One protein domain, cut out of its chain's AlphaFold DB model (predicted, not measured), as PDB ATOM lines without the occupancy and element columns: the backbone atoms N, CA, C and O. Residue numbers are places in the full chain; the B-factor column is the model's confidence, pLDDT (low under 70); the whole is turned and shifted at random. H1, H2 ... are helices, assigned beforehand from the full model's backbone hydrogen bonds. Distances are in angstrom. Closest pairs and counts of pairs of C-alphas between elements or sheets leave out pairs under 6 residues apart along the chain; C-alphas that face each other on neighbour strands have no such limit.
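AT A GLANCE: This is residues 223 to 282 of the 309 residues of the protein "Plug domain-containing protein/TonB-dependent transporter" of Avibacterium paragallinarum (UniProt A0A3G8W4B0). With little regular structure, the printed part is a long, open chain: H1 and H2 sit at one end, and at the other a large loop holds H3 and folds back to a short antiparallel pairing of residues 258 to 259 with 280 to 281. The stretch 240 to 260 leads from one end to the other. The 60 printed residues have three named helices, in the order H1, H2, H3, and no named strand; the class is all helix, with 17 residues in named elements. It is extended, radius of gyration of the C-alphas 16.3 A, and flat, spanning 46 by 26 by 14 A.

IN THESE COORDINATES: H2, residues 234 to 239, is 8.7 A long. H3, residues 261 to 266, is 8.6 A long and ends at C-alpha 266 (42.660, 3.343, 19.716). H1, residues 227 to 231, begins at C-alpha 227 (46.143, -16.348, 50.550).

HOW THE PARTS SIT: H2 and H1 only just touch, only at the corner by their tight link, with 3 pairs of C-alphas within 8 A; the closest C-alphas, of Leu 230 and Gln 237, are 6.0 A apart. H3 is apart from both. In H1, H2 and H3 every O i to N i+4 pair is within hydrogen-bond range.

THE WHOLE: The C-alphas farthest apart, of Val 223 and Asp 265, are 46.5 A apart. The printed part has no cut. The link H2 to H3 is long, 21 residues. Residues 245 to 254 and 277 have pLDDT under 70.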
ATOM      1  N   VAL A 223      46.090 -23.832  56.234       88.00
ATOM      2  CA  VAL A 223      46.837 -23.369  55.050       88.00
ATOM      3  C   VAL A 223      45.937 -22.909  53.890       88.00
ATOM      4  O   VAL A 223      46.316 -22.025  53.132       88.00
ATOM      5  N   CYS A 224      44.715 -23.438  53.775       88.31
ATOM      6  CA  CYS A 224      43.759 -23.051  52.738       88.31
ATOM      7  C   CYS A 224      43.139 -21.655  52.942       88.31
ATOM      8  O   CYS A 224      42.411 -21.186  52.066       88.31
ATOM      9  N   TYR A 225      43.401 -21.002  54.080       86.00
ATOM     10  CA  TYR A 225      42.956 -19.638  54.372       86.00
ATOM     11  C   TYR A 225      44.076 -18.598  54.218       86.00
ATOM     12  O   TYR A 225      43.780 -17.410  54.079       86.00
ATOM     13  N   ASP A 226      45.344 -19.023  54.175       89.00
ATOM     14  CA  ASP A 226      46.478 -18.133  53.918       89.00
ATOM     15  C   ASP A 226      46.641 -17.877  52.413       89.00
ATOM     16  O   ASP A 226      47.303 -18.613  51.678       89.00
ATOM     17  N   LYS A 227      46.038 -16.781  51.949       85.25
ATOM     18  CA  LYS A 227      46.143 -16.348  50.550       85.25
ATOM     19  C   LYS A 227      47.585 -16.062  50.117       85.25
ATOM     20  O   LYS A 227      47.877 -16.250  48.941       85.25
ATOM     21  N   SER A 228      48.462 -15.621  51.022       85.69
ATOM     22  CA  SER A 228      49.849 -15.273  50.684       85.69
ATOM     23  C   SER A 228      50.685 -16.524  50.412       85.69
ATOM     24  O   SER A 228      51.371 -16.603  49.395       85.69
ATOM     25  N   TYR A 229      50.524 -17.559  51.239       85.25
ATOM     26  CA  TYR A 229      51.154 -18.860  51.023       85.25
ATOM     27  C   TYR A 229      50.608 -19.576  49.778       85.25
ATOM     28  O   TYR A 229      51.347 -20.226  49.039       85.25
ATOM     29  N   LEU A 230      49.306 -19.437  49.511       86.19
ATOM     30  CA  LEU A 230      48.663 -20.056  48.353       86.19
ATOM     31  C   LEU A 230      49.029 -19.397  47.015       86.19
ATOM     32  O   LEU A 230      49.007 -20.091  46.000       86.19
ATOM     33  N   GLN A 231      49.368 -18.102  46.970       83.56
ATOM     34  CA  GLN A 231      49.680 -17.379  45.721       83.56
ATOM     35  C   GLN A 231      50.762 -18.066  44.872       83.56
ATOM     36  O   GLN A 231      50.622 -18.136  43.653       83.56
ATOM     37  N   SER A 232      51.796 -18.627  45.503       82.62
ATOM     38  CA  SER A 232      52.901 -19.330  44.831       82.62
ATOM     39  C   SER A 232      52.667 -20.836  44.631       82.62
ATOM     40  O   SER A 232      53.498 -21.517  44.031       82.62
ATOM     41  N   ARG A 233      51.543 -21.380  45.122       84.31
ATOM     42  CA  ARG A 233      51.272 -22.823  45.225       84.31
ATOM     43  C   ARG A 233      49.979 -23.211  44.515       84.31
ATOM     44  O   ARG A 233      48.950 -23.477  45.135       84.31
ATOM     45  N   THR A 234      50.033 -23.261  43.185       82.69
ATOM     46  CA  THR A 234      48.896 -23.642  42.322       82.69
ATOM     47  C   THR A 234      48.407 -25.077  42.566       82.69
ATOM     48  O   THR A 234      47.226 -25.373  42.376       82.69
ATOM     49  N   ASP A 235      49.285 -25.957  43.051       86.31
ATOM     50  CA  ASP A 235      48.964 -27.300  43.534       86.31
ATOM     51  C   ASP A 235      48.048 -27.260  44.769       86.31
ATOM     52  O   ASP A 235      47.033 -27.960  44.811       86.31
ATOM     53  N   LEU A 236      48.358 -26.391  45.735       87.38
ATOM     54  CA  LEU A 236      47.550 -26.200  46.937       87.38
ATOM     55  C   LEU A 236      46.277 -25.400  46.656       87.38
ATOM     56  O   LEU A 236      45.239 -25.745  47.205       87.38
ATOM     57  N   GLN A 237      46.293 -24.411  45.755       86.69
ATOM     58  CA  GLN A 237      45.073 -23.706  45.320       86.69
ATOM     59  C   GLN A 237      44.007 -24.682  44.792       86.69
ATOM     60  O   GLN A 237      42.831 -24.576  45.152       86.69
ATOM     61  N   ARG A 238      44.421 -25.671  43.983       84.81
ATOM     62  CA  ARG A 238      43.533 -26.725  43.459       84.81
ATOM     63  C   ARG A 238      43.011 -27.644  44.564       84.81
ATOM     64  O   ARG A 238      41.805 -27.852  44.637       84.81
ATOM     65  N   GLN A 239      43.885 -28.146  45.440       86.75
ATOM     66  CA  GLN A 239      43.493 -29.010  46.568       86.75
ATOM     67  C   GLN A 239      42.549 -28.291  47.542       86.75
ATOM     68  O   GLN A 239      41.512 -28.823  47.927       86.75
ATOM     69  N   CYS A 240      42.868 -27.043  47.878       86.44
ATOM     70  CA  CYS A 240      42.046 -26.175  48.706       86.44
ATOM     71  C   CYS A 240      40.788 -25.665  47.988       86.44
ATOM     72  O   CYS A 240      39.982 -25.004  48.637       86.44
ATOM     73  N   GLN A 241      40.590 -25.932  46.689       85.19
ATOM     74  CA  GLN A 241      39.468 -25.429  45.882       85.19
ATOM     75  C   GLN A 241      39.237 -23.921  46.089       85.19
ATOM     76  O   GLN A 241      38.166 -23.486  46.526       85.19
ATOM     77  N   VAL A 242      40.284 -23.128  45.864       81.19
ATOM     78  CA  VAL A 242      40.254 -21.664  45.968       81.19
ATOM     79  C   VAL A 242      40.837 -21.049  44.706       81.19
ATOM     80  O   VAL A 242      41.961 -21.349  44.315       81.19
ATOM     81  N   VAL A 243      40.064 -20.171  44.070       74.56
ATOM     82  CA  VAL A 243      40.539 -19.357  42.951       74.56
ATOM     83  C   VAL A 243      41.093 -18.066  43.537       74.56
ATOM     84  O   VAL A 243      40.335 -17.222  44.019       74.56
ATOM     85  N   ILE A 244      42.416 -17.927  43.531       74.12
ATOM     86  CA  ILE A 244      43.081 -16.661  43.831       74.12
ATOM     87  C   ILE A 244      43.385 -16.008  42.480       74.12
ATOM     88  O   ILE A 244      44.159 -16.586  41.716       74.12
ATOM     89  N   PRO A 245      42.788 -14.847  42.146       65.31
ATOM     90  CA  PRO A 245      43.188 -14.122  40.951       65.31
ATOM     91  C   PRO A 245      44.657 -13.721  41.102       65.31
ATOM     92  O   PRO A 245      45.047 -13.100  42.093       65.31
ATOM     93  N   VAL A 246      45.480 -14.116  40.133       62.31
ATOM     94  CA  VAL A 246      46.886 -13.720  40.084       62.31
ATOM     95  C   VAL A 246      46.914 -12.259  39.644       62.31
ATOM     96  O   VAL A 246      46.692 -11.973  38.477       62.31
ATOM     97  N   LEU A 247      47.171 -11.339  40.578       55.03
ATOM     98  CA  LEU A 247      47.185  -9.881  40.349       55.03
ATOM     99  C   LEU A 247      48.383  -9.381  39.512       55.03
ATOM    100  O   LEU A 247      48.691  -8.194  39.522       55.03
ATOM    101  N   ASN A 248      49.072 -10.279  38.808       51.84
ATOM    102  CA  ASN A 248      50.145  -9.928  37.893       51.84
ATOM    103  C   ASN A 248      49.625 -10.065  36.463       51.84
ATOM    104  O   ASN A 248      49.650 -11.164  35.905       51.84
ATOM    105  N   ASP A 249      49.271  -8.936  35.846       54.00
ATOM    106  CA  ASP A 249      48.953  -8.799  34.414       54.00
ATOM    107  C   ASP A 249      50.195  -8.984  33.508       54.00
ATOM    108  O   ASP A 249      50.327  -8.382  32.442       54.00
ATOM    109  N   VAL A 250      51.144  -9.830  33.923       57.69
ATOM    110  CA  VAL A 250      52.317 -10.220  33.135       57.69
ATOM    111  C   VAL A 250      51.872 -11.275  32.126       57.69
ATOM    112  O   VAL A 250      52.145 -12.470  32.254       57.69
ATOM    113  N   ILE A 251      51.132 -10.815  31.119       58.97
ATOM    114  CA  ILE A 251      50.744 -11.626  29.971       58.97
ATOM    115  C   ILE A 251      52.018 -12.056  29.243       58.97
ATOM    116  O   ILE A 251      52.812 -11.216  28.832       58.97
ATOM    117  N   ASN A 252      52.214 -13.365  29.065       63.75
ATOM    118  CA  ASN A 252      53.305 -13.880  28.243       63.75
ATOM    119  C   ASN A 252      52.998 -13.604  26.756       63.75
ATOM    120  O   ASN A 252      52.102 -14.261  26.210       63.75
ATOM    121  N   PRO A 253      53.734 -12.706  26.068       65.75
ATOM    122  CA  PRO A 253      53.415 -12.328  24.691       65.75
ATOM    123  C   PRO A 253      53.515 -13.505  23.716       65.75
ATOM    124  O   PRO A 253      52.794 -13.550  22.726       65.75
ATOM    125  N   ALA A 254      54.362 -14.498  24.015       69.62
ATOM    126  CA  ALA A 254      54.582 -15.662  23.158       69.62
ATOM    127  C   ALA A 254      53.359 -16.592  23.041       69.62
ATOM    128  O   ALA A 254      53.333 -17.453  22.162       69.62
ATOM    129  N   TYR A 255      52.349 -16.440  23.908       72.25
ATOM    130  CA  TYR A 255      51.108 -17.219  23.838       72.25
ATOM    131  C   TYR A 255      50.095 -16.658  22.822       72.25
ATOM    132  O   TYR A 255      49.096 -17.313  22.520       72.25
ATOM    133  N   PHE A 256      50.339 -15.453  22.296       74.94
ATOM    134  CA  PHE A 256      49.431 -14.752  21.394       74.94
ATOM    135  C   PHE A 256      50.062 -14.567  20.021       74.94
ATOM    136  O   PHE A 256      51.167 -14.050  19.880       74.94
ATOM    137  N   LYS A 257      49.348 -15.002  18.983       80.31
ATOM    138  CA  LYS A 257      49.900 -15.037  17.624       80.31
ATOM    139  C   LYS A 257      49.849 -13.687  16.895       80.31
ATOM    140  O   LYS A 257      50.561 -13.522  15.905       80.31
ATOM    141  N   TYR A 258      49.018 -12.746  17.347       80.12
ATOM    142  CA  TYR A 258      48.787 -11.461  16.680       80.12
ATOM    143  C   TYR A 258      48.664 -10.301  17.678       80.12
ATOM    144  O   TYR A 258      48.298 -10.487  18.839       80.12
ATOM    145  N   ILE A 259      48.928  -9.086  17.192       80.75
ATOM    146  CA  ILE A 259      48.622  -7.838  17.899       80.75
ATOM    147  C   ILE A 259      47.223  -7.373  17.471       80.75
ATOM    148  O   ILE A 259      46.851  -7.482  16.302       80.75
ATOM    149  N   SER A 260      46.438  -6.879  18.424       81.69
ATOM    150  CA  SER A 260      45.094  -6.351  18.198       81.69
ATOM    151  C   SER A 260      45.159  -5.042  17.410       81.69
ATOM    152  O   SER A 260      45.642  -4.030  17.916       81.69
ATOM    153  N   GLN A 261      44.636  -5.036  16.179       80.81
ATOM    154  CA  GLN A 261      44.558  -3.809  15.379       80.81
ATOM    155  C   GLN A 261      43.676  -2.753  16.062       80.81
ATOM    156  O   GLN A 261      44.051  -1.592  16.116       80.81
ATOM    157  N   TYR A 262      42.572  -3.172  16.694       79.88
ATOM    158  CA  TYR A 262      41.709  -2.274  17.465       79.88
ATOM    159  C   TYR A 262      42.466  -1.569  18.602       79.88
ATOM    160  O   TYR A 262      42.227  -0.391  18.854       79.88
ATOM    161  N   TYR A 263      43.417  -2.255  19.247       82.38
ATOM    162  CA  TYR A 263      44.303  -1.624  20.224       82.38
ATOM    163  C   TYR A 263      45.232  -0.601  19.552       82.38
ATOM    164  O   TYR A 263      45.289   0.542  19.988       82.38
ATOM    165  N   LEU A 264      45.911  -0.971  18.459       82.31
ATOM    166  CA  LEU A 264      46.808  -0.060  17.725       82.31
ATOM    167  C   LEU A 264      46.104   1.203  17.205       82.31
ATOM    168  O   LEU A 264      46.708   2.274  17.205       82.31
ATOM    169  N   ASP A 265      44.839   1.085  16.809       85.81
ATOM    170  CA  ASP A 265      44.045   2.197  16.285       85.81
ATOM    171  C   ASP A 265      43.530   3.131  17.403       85.81
ATOM    172  O   ASP A 265      43.279   4.306  17.143       85.81
ATOM    173  N   ASN A 266      43.380   2.637  18.644       84.81
ATOM    174  CA  ASN A 266      42.660   3.343  19.716       84.81
ATOM    175  C   ASN A 266      43.432   3.520  21.044       84.81
ATOM    176  O   ASN A 266      42.914   4.171  21.946       84.81
ATOM    177  N   TYR A 267      44.661   3.008  21.202       82.12
ATOM    178  CA  TYR A 267      45.414   3.052  22.479       82.12
ATOM    179  C   TYR A 267      45.682   4.465  23.040       82.12
ATOM    180  O   TYR A 267      46.022   4.610  24.214       82.12
ATOM    181  N   GLN A 268      45.555   5.507  22.214       81.88
ATOM    182  CA  GLN A 268      45.680   6.907  22.634       81.88
ATOM    183  C   GLN A 268      44.407   7.438  23.322       81.88
ATOM    184  O   GLN A 268      44.483   8.405  24.084       81.88
ATOM    185  N   ASP A 269      43.245   6.814  23.095       84.12
ATOM    186  CA  ASP A 269      41.988   7.197  23.738       84.12
ATOM    187  C   ASP A 269      41.855   6.542  25.120       84.12
ATOM    188  O   ASP A 269      41.419   5.400  25.291       84.12
ATOM    189  N   LYS A 270      42.204   7.322  26.145       76.12
ATOM    190  CA  LYS A 270      42.121   6.913  27.552       76.12
ATOM    191  C   LYS A 270      40.688   6.671  28.043       76.12
ATOM    192  O   LYS A 270      40.536   6.092  29.116       76.12
ATOM    193  N   SER A 271      39.653   7.090  27.309       76.56
ATOM    194  CA  SER A 271      38.256   6.841  27.693       76.56
ATOM    195  C   SER A 271      37.840   5.375  27.521       76.56
ATOM    196  O   SER A 271      36.958   4.904  28.235       76.56
ATOM    197  N   LEU A 272      38.524   4.634  26.641       74.44
ATOM    198  CA  LEU A 272      38.247   3.223  26.353       74.44
ATOM    199  C   LEU A 272      38.845   2.252  27.384       74.44
ATOM    200  O   LEU A 272      38.555   1.060  27.335       74.44
ATOM    201  N   GLY A 273      39.687   2.735  28.308       73.56
ATOM    202  CA  GLY A 273      40.265   1.919  29.382       73.56
ATOM    203  C   GLY A 273      41.233   0.816  28.925       73.56
ATOM    204  O   GLY A 273      41.498  -0.099  29.699       73.56
ATOM    205  N   LEU A 274      41.749   0.894  27.694       74.25
ATOM    206  CA  LEU A 274      42.618  -0.127  27.099       74.25
ATOM    207  C   LEU A 274      43.927  -0.302  27.888       74.25
ATOM    208  O   LEU A 274      44.678   0.650  28.108       74.25
ATOM    209  N   SER A 275      44.226  -1.546  28.257       73.44
ATOM    210  CA  SER A 275      45.446  -1.958  28.953       73.44
ATOM    211  C   SER A 275      46.472  -2.559  27.984       73.44
ATOM    212  O   SER A 275      46.126  -3.006  26.893       73.44
ATOM    213  N   GLU A 276      47.745  -2.667  28.383       70.75
ATOM    214  CA  GLU A 276      48.740  -3.453  27.619       70.75
ATOM    215  C   GLU A 276      48.346  -4.940  27.471       70.75
ATOM    216  O   GLU A 276      48.898  -5.632  26.616       70.75
ATOM    217  N   GLY A 277      47.372  -5.437  28.246       69.38
ATOM    218  CA  GLY A 277      46.820  -6.777  28.069       69.38
ATOM    219  C   GLY A 277      45.944  -6.923  26.819       69.38
ATOM    220  O   GLY A 277      46.015  -7.943  26.135       69.38
ATOM    221  N   ASP A 278      45.196  -5.877  26.452       74.62
ATOM    222  CA  ASP A 278      44.259  -5.861  25.308       74.62
ATOM    223  C   ASP A 278      44.964  -5.801  23.937       74.62
ATOM    224  O   ASP A 278      44.356  -5.942  22.870       74.62
ATOM    225  N   LYS A 279      46.284  -5.610  23.971       78.56
ATOM    226  CA  LYS A 279      47.198  -5.572  22.829       78.56
ATOM    227  C   LYS A 279      47.375  -6.926  22.148       78.56
ATOM    228  O   LYS A 279      47.659  -6.960  20.953       78.56
ATOM    229  N   TYR A 280      47.221  -8.032  22.873       81.50
ATOM    230  CA  TYR A 280      47.571  -9.374  22.399       81.50
ATOM    231  C   TYR A 280      46.323 -10.208  22.077       81.50
ATOM    232  O   TYR A 280      45.392 -10.291  22.873       81.50
ATOM    233  N   THR A 281      46.281 -10.849  20.902       71.50
ATOM    234  CA  THR A 281      45.115 -11.640  20.463       71.50
ATOM    235  C   THR A 281      45.496 -12.879  19.649       71.50
ATOM    236  O   THR A 281      46.546 -12.952  19.011       71.50
ATOM    237  N   ASN A 282      44.620 -13.886  19.675       72.12
ATOM    238  CA  ASN A 282      44.761 -15.120  18.898       72.12
ATOM    239  C   ASN A 282      43.951 -15.127  17.592       72.12
ATOM    240  O   ASN A 282      44.189 -15.981  16.735       72.12
TER     241      ASN A 282